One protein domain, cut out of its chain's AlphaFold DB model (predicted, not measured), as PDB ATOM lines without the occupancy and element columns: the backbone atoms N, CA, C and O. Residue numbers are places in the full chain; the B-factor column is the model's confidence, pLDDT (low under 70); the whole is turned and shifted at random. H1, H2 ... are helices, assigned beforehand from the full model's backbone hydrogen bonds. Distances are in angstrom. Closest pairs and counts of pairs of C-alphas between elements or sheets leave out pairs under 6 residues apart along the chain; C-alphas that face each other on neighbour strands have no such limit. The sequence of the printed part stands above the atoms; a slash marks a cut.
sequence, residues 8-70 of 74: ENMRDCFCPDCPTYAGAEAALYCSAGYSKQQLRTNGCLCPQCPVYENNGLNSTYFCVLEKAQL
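Overview. This is residues 8 to 70 of the 74 residues of the protein "DUF2769 domain-containing protein" of Actinobacteria bacterium (UniProt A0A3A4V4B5). This model has little regular structure: it is a compact knot of long loops with three short helical turns set in it. H1 and H3 sit near each other at one end of the longest axis, and the loop after H2 swings out to Gln 38 at the other end before returning to H3. The printed part has 63 residues, with H1, H2 and H3 in that order and no named strand; the class is all helix, though the named elements hold only 13 residues. The radius of gyration of the C-alphas is 10.5 A, and the spans are 28 by 23 by 19 A.

Along the chain. Find C-alpha 8 at (46.927, 49.253, 176.999), where H1, residues 8 to 11, begins. H2 is residues 29 to 32, 4.8 A long. H3, residues 50 to 54, runs 6.0 A to C-alpha 54 at (55.113, 56.503, 176.602).

Arrangement. Look at Asn 9 and Val 51, the closest C-alphas of H1 and H3, 5.8 A apart: these helices are close but not clearly touching. H2 and H3 are only just apart, closest 8.2 A. In H3 the O i to N i+4 pair is within hydrogen-bond range; H1 and H2 are too short for one.

Size, cuts and confidence. Both links are long, 17 residues each, and the printed part has no cut. Confidence is under 70 at residues 23 to 25 and 66 to 70.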
ATOM      1  N   GLU A   8      46.553  47.949 176.436       89.88
ATOM      2  CA  GLU A   8      46.927  49.253 176.999       89.88
ATOM      3  C   GLU A   8      47.175  50.281 175.889       89.88
ATOM      4  O   GLU A   8      46.417  51.241 175.764       89.88
ATOM      5  N   ASN A   9      48.120  50.011 174.980       88.88
ATOM      6  CA  ASN A   9      48.404  50.920 173.871       88.88
ATOM      7  C   ASN A   9      47.183  51.116 172.965       88.88
ATOM      8  O   ASN A   9      46.993  52.197 172.428       88.88
ATOM      9  N   MET A  10      46.334  50.100 172.789       87.19
ATOM     10  CA  MET A  10      45.093  50.248 172.021       87.19
ATOM     11  C   MET A  10      44.069  51.162 172.703       87.19
ATOM     12  O   MET A  10      43.341  51.859 172.000       87.19
ATOM     13  N   ARG A  11      43.994  51.168 174.041       88.81
ATOM     14  CA  ARG A  11      43.090  52.053 174.795       88.81
ATOM     15  C   ARG A  11      43.542  53.506 174.758       88.81
ATOM     16  O   ARG A  11      42.693  54.383 174.667       88.81
ATOM     17  N   ASP A  12      44.847  53.736 174.817       89.69
ATOM     18  CA  ASP A  12      45.439  55.076 174.837       89.69
ATOM     19  C   ASP A  12      45.732  55.628 173.430       89.69
ATOM     20  O   ASP A  12      46.223  56.745 173.270       89.69
ATOM     21  N   CYS A  13      45.447  54.865 172.372       89.31
ATOM     22  CA  CYS A  13      45.724  55.294 171.009       89.31
ATOM     23  C   CYS A  13      44.684  56.281 170.472       89.31
ATOM     24  O   CYS A  13      43.488  56.002 170.465       89.31
ATOM     25  N   PHE A  14      45.159  57.378 169.879       90.25
ATOM     26  CA  PHE A  14      44.313  58.358 169.184       90.25
ATOM     27  C   PHE A  14      44.259  58.167 167.664       90.25
ATOM     28  O   PHE A  14      43.687  58.992 166.959       90.25
ATOM     29  N   CYS A  15      44.834  57.088 167.120       86.69
ATOM     30  CA  CYS A  15      44.686  56.771 165.699       86.69
ATOM     31  C   CYS A  15      43.223  56.773 165.224       86.69
ATOM     32  O   CYS A  15      42.999  57.421 164.210       86.69
ATOM     33  N   PRO A  16      42.235  56.154 165.905       84.56
ATOM     34  CA  PRO A  16      40.845  56.176 165.433       84.56
ATOM     35  C   PRO A  16      40.210  57.575 165.362       84.56
ATOM     36  O   PRO A  16      39.263  57.757 164.604       84.56
ATOM     37  N   ASP A  17      40.737  58.550 166.107       86.31
ATOM     38  CA  ASP A  17      40.281  59.950 166.112       86.31
ATOM     39  C   ASP A  17      41.104  60.847 165.160       86.31
ATOM     40  O   ASP A  17      40.767  61.995 164.881       86.31
ATOM     41  N   CYS A  18      42.216  60.331 164.628       87.19
ATOM     42  CA  CYS A  18      43.148  61.108 163.823       87.19
ATOM     43  C   CYS A  18      42.532  61.480 162.460       87.19
ATOM     44  O   CYS A  18      42.050  60.603 161.749       87.19
ATOM     45  N   PRO A  19      42.637  62.740 161.994       85.31
ATOM     46  CA  PRO A  19      42.038  63.165 160.723       85.31
ATOM     47  C   PRO A  19      42.679  62.514 159.486       85.31
ATOM     48  O   PRO A  19      42.087  62.512 158.410       85.31
ATOM     49  N   THR A  20      43.887  61.954 159.624       82.69
ATOM     50  CA  THR A  20      44.561  61.159 158.576       82.69
ATOM     51  C   THR A  20      44.139  59.676 158.602       82.69
ATOM     52  O   THR A  20      44.504  58.905 157.716       82.69
ATOM     53  N   TYR A  21      43.387  59.237 159.613       79.75
ATOM     54  CA  TYR A  21      42.939  57.855 159.761       79.75
ATOM     55  C   TYR A  21      41.819  57.512 158.776       79.75
ATOM     56  O   TYR A  21      40.804  58.199 158.730       79.75
ATOM     57  N   ALA A  22      41.961  56.416 158.024       71.19
ATOM     58  CA  ALA A  22      40.923  55.949 157.094       71.19
ATOM     59  C   ALA A  22      40.050  54.802 157.632       71.19
ATOM     60  O   ALA A  22      39.336  54.165 156.863       71.19
ATOM     61  N   GLY A  23      40.069  54.524 158.939       65.69
ATOM     62  CA  GLY A  23      39.016  53.706 159.554       65.69
ATOM     63  C   GLY A  23      39.141  52.184 159.447       65.69
ATOM     64  O   GLY A  23      38.369  51.501 160.112       65.69
ATOM     65  N   ALA A  24      40.038  51.632 158.622       60.69
ATOM     66  CA  ALA A  24      39.804  50.278 158.104       60.69
ATOM     67  C   ALA A  24      40.850  49.201 158.443       60.69
ATOM     68  O   ALA A  24      40.480  48.032 158.509       60.69
ATOM     69  N   GLU A  25      42.132  49.534 158.639       69.31
ATOM     70  CA  GLU A  25      43.182  48.493 158.590       69.31
ATOM     71  C   GLU A  25      43.851  48.177 159.934       69.31
ATOM     72  O   GLU A  25      44.155  47.018 160.210       69.31
ATOM     73  N   ALA A  26      44.070  49.169 160.795       73.12
ATOM     74  CA  ALA A  26      44.653  48.945 162.116       73.12
ATOM     75  C   ALA A  26      44.208  50.022 163.098       73.12
ATOM     76  O   ALA A  26      44.129  51.186 162.730       73.12
ATOM     77  N   ALA A  27      43.972  49.671 164.361       77.81
ATOM     78  CA  ALA A  27      43.694  50.658 165.409       77.81
ATOM     79  C   ALA A  27      44.969  51.346 165.939       77.81
ATOM     80  O   ALA A  27      44.881  52.386 166.576       77.81
ATOM     81  N   LEU A  28      46.152  50.772 165.675       85.25
ATOM     82  CA  LEU A  28      47.441  51.197 166.230       85.25
ATOM     83  C   LEU A  28      48.546  51.082 165.167       85.25
ATOM     84  O   LEU A  28      49.306  50.113 165.141       85.25
ATOM     85  N   TYR A  29      48.644  52.059 164.267       86.19
ATOM     86  CA  TYR A  29      49.584  51.988 163.136       86.19
ATOM     87  C   TYR A  29      51.068  52.016 163.557       86.19
ATOM     88  O   TYR A  29      51.888  51.354 162.933       86.19
ATOM     89  N   CYS A  30      51.432  52.655 164.676       85.31
ATOM     90  CA  CYS A  30      52.808  52.606 165.207       85.31
ATOM     91  C   CYS A  30      53.268  51.197 165.645       85.31
ATOM     92  O   CYS A  30      54.466  50.965 165.822       85.31
ATOM     93  N   SER A  31      52.331  50.254 165.789       86.69
ATOM     94  CA  SER A  31      52.600  48.849 166.110       86.69
ATOM     95  C   SER A  31      52.264  47.887 164.965       86.69
ATOM     96  O   SER A  31      52.993  46.918 164.747       86.69
ATOM     97  N   ALA A  32      51.197  48.167 164.208       82.69
ATOM     98  CA  ALA A  32      50.704  47.329 163.112       82.69
ATOM     99  C   ALA A  32      51.401  47.593 161.764       82.69
ATOM    100  O   ALA A  32      51.697  46.649 161.033       82.69
ATOM    101  N   GLY A  33      51.751  48.849 161.464       78.31
ATOM    102  CA  GLY A  33      52.498  49.238 160.266       78.31
ATOM    103  C   GLY A  33      51.846  50.389 159.533       78.31
ATOM    104  O   GLY A  33      51.133  51.179 160.135       78.31
ATOM    105  N   TYR A  34      52.091  50.466 158.233       79.38
ATOM    106  CA  TYR A  34      51.438  51.413 157.341       79.38
ATOM    107  C   TYR A  34      50.174  50.802 156.740       79.38
ATOM    108  O   TYR A  34      50.020  49.579 156.681       79.38
ATOM    109  N   SER A  35      49.252  51.659 156.313       81.31
ATOM    110  CA  SER A  35      48.058  51.247 155.583       81.31
ATOM    111  C   SER A  35      48.435  50.819 154.165       81.31
ATOM    112  O   SER A  35      49.291  51.434 153.533       81.31
ATOM    113  N   LYS A  36      47.764  49.798 153.627       79.56
ATOM    114  CA  LYS A  36      47.877  49.438 152.203       79.56
ATOM    115  C   LYS A  36      47.120  50.421 151.314       79.56
ATOM    116  O   LYS A  36      47.343  50.475 150.107       79.56
ATOM    117  N   GLN A  37      46.203  51.180 151.904       79.81
ATOM    118  CA  GLN A  37      45.489  52.255 151.234       79.81
ATOM    119  C   GLN A  37      46.348  53.523 151.141       79.81
ATOM    120  O   GLN A  37      47.105  53.857 152.050       79.81
ATOM    121  N   GLN A  38      46.185  54.273 150.049       75.69
ATOM    122  CA  GLN A  38      46.795  55.595 149.907       75.69
ATOM    123  C   GLN A  38      46.070  56.609 150.800       75.69
ATOM    124  O   GLN A  38      45.007  57.121 150.446       75.69
ATOM    125  N   LEU A  39      46.648  56.892 151.965       79.75
ATOM    126  CA  LEU A  39      46.157  57.914 152.886       79.75
ATOM    127  C   LEU A  39      46.676  59.298 152.481       79.75
ATOM    128  O   LEU A  39      47.862  59.464 152.196       79.75
ATOM    129  N   ARG A  40      45.808  60.316 152.505       80.56
ATOM    130  CA  ARG A  40      46.258  61.714 152.455       80.56
ATOM    131  C   ARG A  40      46.571  62.202 153.859       80.56
ATOM    132  O   ARG A  40      45.739  62.097 154.753       80.56
ATOM    133  N   THR A  41      47.743  62.801 154.023       81.12
ATOM    134  CA  THR A  41      48.134  63.474 155.258       81.12
ATOM    135  C   THR A  41      47.335  64.765 155.416       81.12
ATOM    136  O   THR A  41      47.508  65.713 154.656       81.12
ATOM    137  N   ASN A  42      46.443  64.799 156.405       82.56
ATOM    138  CA  ASN A  42      45.620  65.971 156.722       82.56
ATOM    139  C   ASN A  42      45.771  66.391 158.201       82.56
ATOM    140  O   ASN A  42      44.871  66.983 158.788       82.56
ATOM    141  N   GLY A  43      46.921  66.046 158.799       84.31
ATOM    142  CA  GLY A  43      47.268  66.243 160.213       84.31
ATOM    143  C   GLY A  43      47.441  64.921 160.982       84.31
ATOM    144  O   GLY A  43      46.703  63.966 160.748       84.31
ATOM    145  N   CYS A  44      48.415  64.843 161.899       87.12
ATOM    146  CA  CYS A  44      48.646  63.684 162.786       87.12
ATOM    147  C   CYS A  44      48.394  64.108 164.231       87.12
ATOM    148  O   CYS A  44      49.008  65.067 164.694       87.12
ATOM    149  N   LEU A  45      47.610  63.324 164.970       89.44
ATOM    150  CA  LEU A  45      47.523  63.425 166.436       89.44
ATOM    151  C   LEU A  45      48.624  62.627 167.148       89.44
ATOM    152  O   LEU A  45      48.704  62.589 168.367       89.44
ATOM    153  N   CYS A  46      49.501  61.998 166.373       88.38
ATOM    154  CA  CYS A  46      50.616  61.178 166.821       88.38
ATOM    155  C   CYS A  46      51.494  61.855 167.892       88.38
ATOM    156  O   CYS A  46      51.673  61.233 168.929       88.38
ATOM    157  N   PRO A  47      51.966  63.111 167.735       87.75
ATOM    158  CA  PRO A  47      52.792  63.762 168.759       87.75
ATOM    159  C   PRO A  47      52.027  64.122 170.046       87.75
ATOM    160  O   PRO A  47      52.654  64.458 171.039       87.75
ATOM    161  N   GLN A  48      50.692  64.068 170.036       90.06
ATOM    162  CA  GLN A  48      49.834  64.270 171.213       90.06
ATOM    163  C   GLN A  48      49.285  62.946 171.767       90.06
ATOM    164  O   GLN A  48      48.537  62.942 172.740       90.06
ATOM    165  N   CYS A  49      49.614  61.819 171.134       90.19
ATOM    166  CA  CYS A  49      49.117  60.508 171.515       90.19
ATOM    167  C   CYS A  49      49.902  59.992 172.735       90.19
ATOM    168  O   CYS A  49      51.131  59.923 172.661       90.19
ATOM    169  N   PRO A  50      49.242  59.544 173.815       91.31
ATOM    170  CA  PRO A  50      49.935  59.022 174.992       91.31
ATOM    171  C   PRO A  50      50.829  57.826 174.656       91.31
ATOM    172  O   PRO A  50      51.917  57.688 175.205       91.31
ATOM    173  N   VAL A  51      50.437  57.000 173.680       90.44
ATOM    174  CA  VAL A  51      51.270  55.887 173.194       90.44
ATOM    175  C   VAL A  51      52.587  56.379 172.594       90.44
ATOM    176  O   VAL A  51      53.616  55.726 172.762       90.44
ATOM    177  N   TYR A  52      52.569  57.509 171.883       89.75
ATOM    178  CA  TYR A  52      53.769  58.085 171.280       89.75
ATOM    179  C   TYR A  52      54.757  58.531 172.356       89.75
ATOM    180  O   TYR A  52      55.933  58.179 172.279       89.75
ATOM    181  N   GLU A  53      54.262  59.245 173.368       89.56
ATOM    182  CA  GLU A  53      55.069  59.735 174.486       89.56
ATOM    183  C   GLU A  53      55.598  58.577 175.346       89.56
ATOM    184  O   GLU A  53      56.808  58.462 175.535       89.56
ATOM    185  N   ASN A  54      54.729  57.647 175.764       90.31
ATOM    186  CA  ASN A  54      55.113  56.503 176.602       90.31
ATOM    187  C   ASN A  54      56.130  55.569 175.934       90.31
ATOM    188  O   ASN A  54      56.925  54.938 176.626       90.31
ATOM    189  N   ASN A  55      56.102  55.453 174.603       87.31
ATOM    190  CA  ASN A  55      57.036  54.602 173.860       87.31
ATOM    191  C   ASN A  55      58.240  55.383 173.298       87.31
ATOM    192  O   ASN A  55      59.024  54.812 172.543       87.31
ATOM    193  N   GLY A  56      58.396  56.672 173.633       86.62
ATOM    194  CA  GLY A  56      59.537  57.487 173.200       86.62
ATOM    195  C   GLY A  56      59.674  57.597 171.679       86.62
ATOM    196  O   GLY A  56      60.785  57.624 171.142       86.62
ATOM    197  N   LEU A  57      58.552  57.606 170.959       85.38
ATOM    198  CA  LEU A  57      58.567  57.684 169.503       85.38
ATOM    199  C   LEU A  57      59.075  59.055 169.051       85.38
ATOM    200  O   LEU A  57      58.839  60.069 169.698       85.38
ATOM    201  N   ASN A  58      59.789  59.077 167.926       84.06
ATOM    202  CA  ASN A  58      60.323  60.305 167.322       84.06
ATOM    203  C   ASN A  58      59.810  60.537 165.889       84.06
ATOM    204  O   ASN A  58      60.032  61.594 165.305       84.06
ATOM    205  N   SER A  59      59.087  59.564 165.331       84.12
ATOM    206  CA  SER A  59      58.511  59.624 163.986       84.12
ATOM    207  C   SER A  59      56.996  59.694 164.071       84.12
ATOM    208  O   SER A  59      56.394  59.113 164.962       84.12
ATOM    209  N   THR A  60      56.351  60.379 163.135       86.06
ATOM    210  CA  THR A  60      54.884  60.449 163.050       86.06
ATOM    211  C   THR A  60      54.413  59.829 161.737       86.06
ATOM    212  O   THR A  60      55.222  59.315 160.974       86.06
ATOM    213  N   TYR A  61      53.105  59.822 161.472       85.38
ATOM    214  CA  TYR A  61      52.539  59.292 160.225       85.38
ATOM    215  C   TYR A  61      52.883  57.824 159.939       85.38
ATOM    216  O   TYR A  61      52.983  57.422 158.784       85.38
ATOM    217  N   PHE A  62      52.977  56.986 160.975       85.19
ATOM    218  CA  PHE A  62      53.180  55.536 160.829       85.19
ATOM    219  C   PHE A  62      52.139  54.856 159.931       85.19
ATOM    220  O   PHE A  62      52.422  53.827 159.337       85.19
ATOM    221  N   CYS A  63      50.941  55.438 159.818       84.12
ATOM    222  CA  CYS A  63      49.888  54.965 158.928       84.12
ATOM    223  C   CYS A  63      50.187  55.190 157.437       84.12
ATOM    224  O   CYS A  63      49.621  54.486 156.608       84.12
ATOM    225  N   VAL A  64      51.055  56.148 157.097       82.44
ATOM    226  CA  VAL A  64      51.406  56.521 155.714       82.44
ATOM    227  C   VAL A  64      52.826  56.088 155.359       82.44
ATOM    228  O   VAL A  64      53.070  55.658 154.236       82.44
ATOM    229  N   LEU A  65      53.764  56.210 156.302       76.50
ATOM    230  CA  LEU A  65      55.172  55.903 156.080       76.50
ATOM    231  C   LEU A  65      55.390  54.394 156.031       76.50
ATOM    232  O   LEU A  65      55.224  53.694 157.030       76.50
ATOM    233  N   GLU A  66      55.818  53.908 154.870       66.56
ATOM    234  CA  GLU A  66      56.278  52.534 154.721       66.56
ATOM    235  C   GLU A  66      57.497  52.282 155.624       66.56
ATOM    236  O   GLU A  66      58.311  53.175 155.867       66.56
ATOM    237  N   LYS A  67      57.640  51.044 156.122       57.78
ATOM    238  CA  LYS A  67      58.730  50.654 157.036       57.78
ATOM    239  C   LYS A  67      60.123  51.078 156.546       57.78
ATOM    240  O   LYS A  67      60.939  51.459 157.375       57.78
ATOM    241  N   ALA A  68      60.343  51.085 155.230       51.78
ATOM    242  CA  ALA A  68      61.601  51.464 154.588       51.78
ATOM    243  C   ALA A  68      62.008  52.942 154.784       51.78
ATOM    244  O   ALA A  68      63.158  53.286 154.549       51.78
ATOM    245  N   GLN A  69      61.095  53.825 155.207       52.94
ATOM    246  CA  GLN A  69      61.389  55.245 155.465       52.94
ATOM    247  C   GLN A  69      61.604  55.567 156.955       52.94
ATOM    248  O   GLN A  69      61.940  56.700 157.291       52.94
ATOM    249  N   LEU A  70      61.385  54.597 157.852       55.81
ATOM    250  CA  LEU A  70      61.620  54.730 159.297       55.81
ATOM    251  C   LEU A  70      63.010  54.224 159.718       55.81
ATOM    252  O   LEU A  70      63.407  54.411 160.865       55.81
TER     253      LEU A  70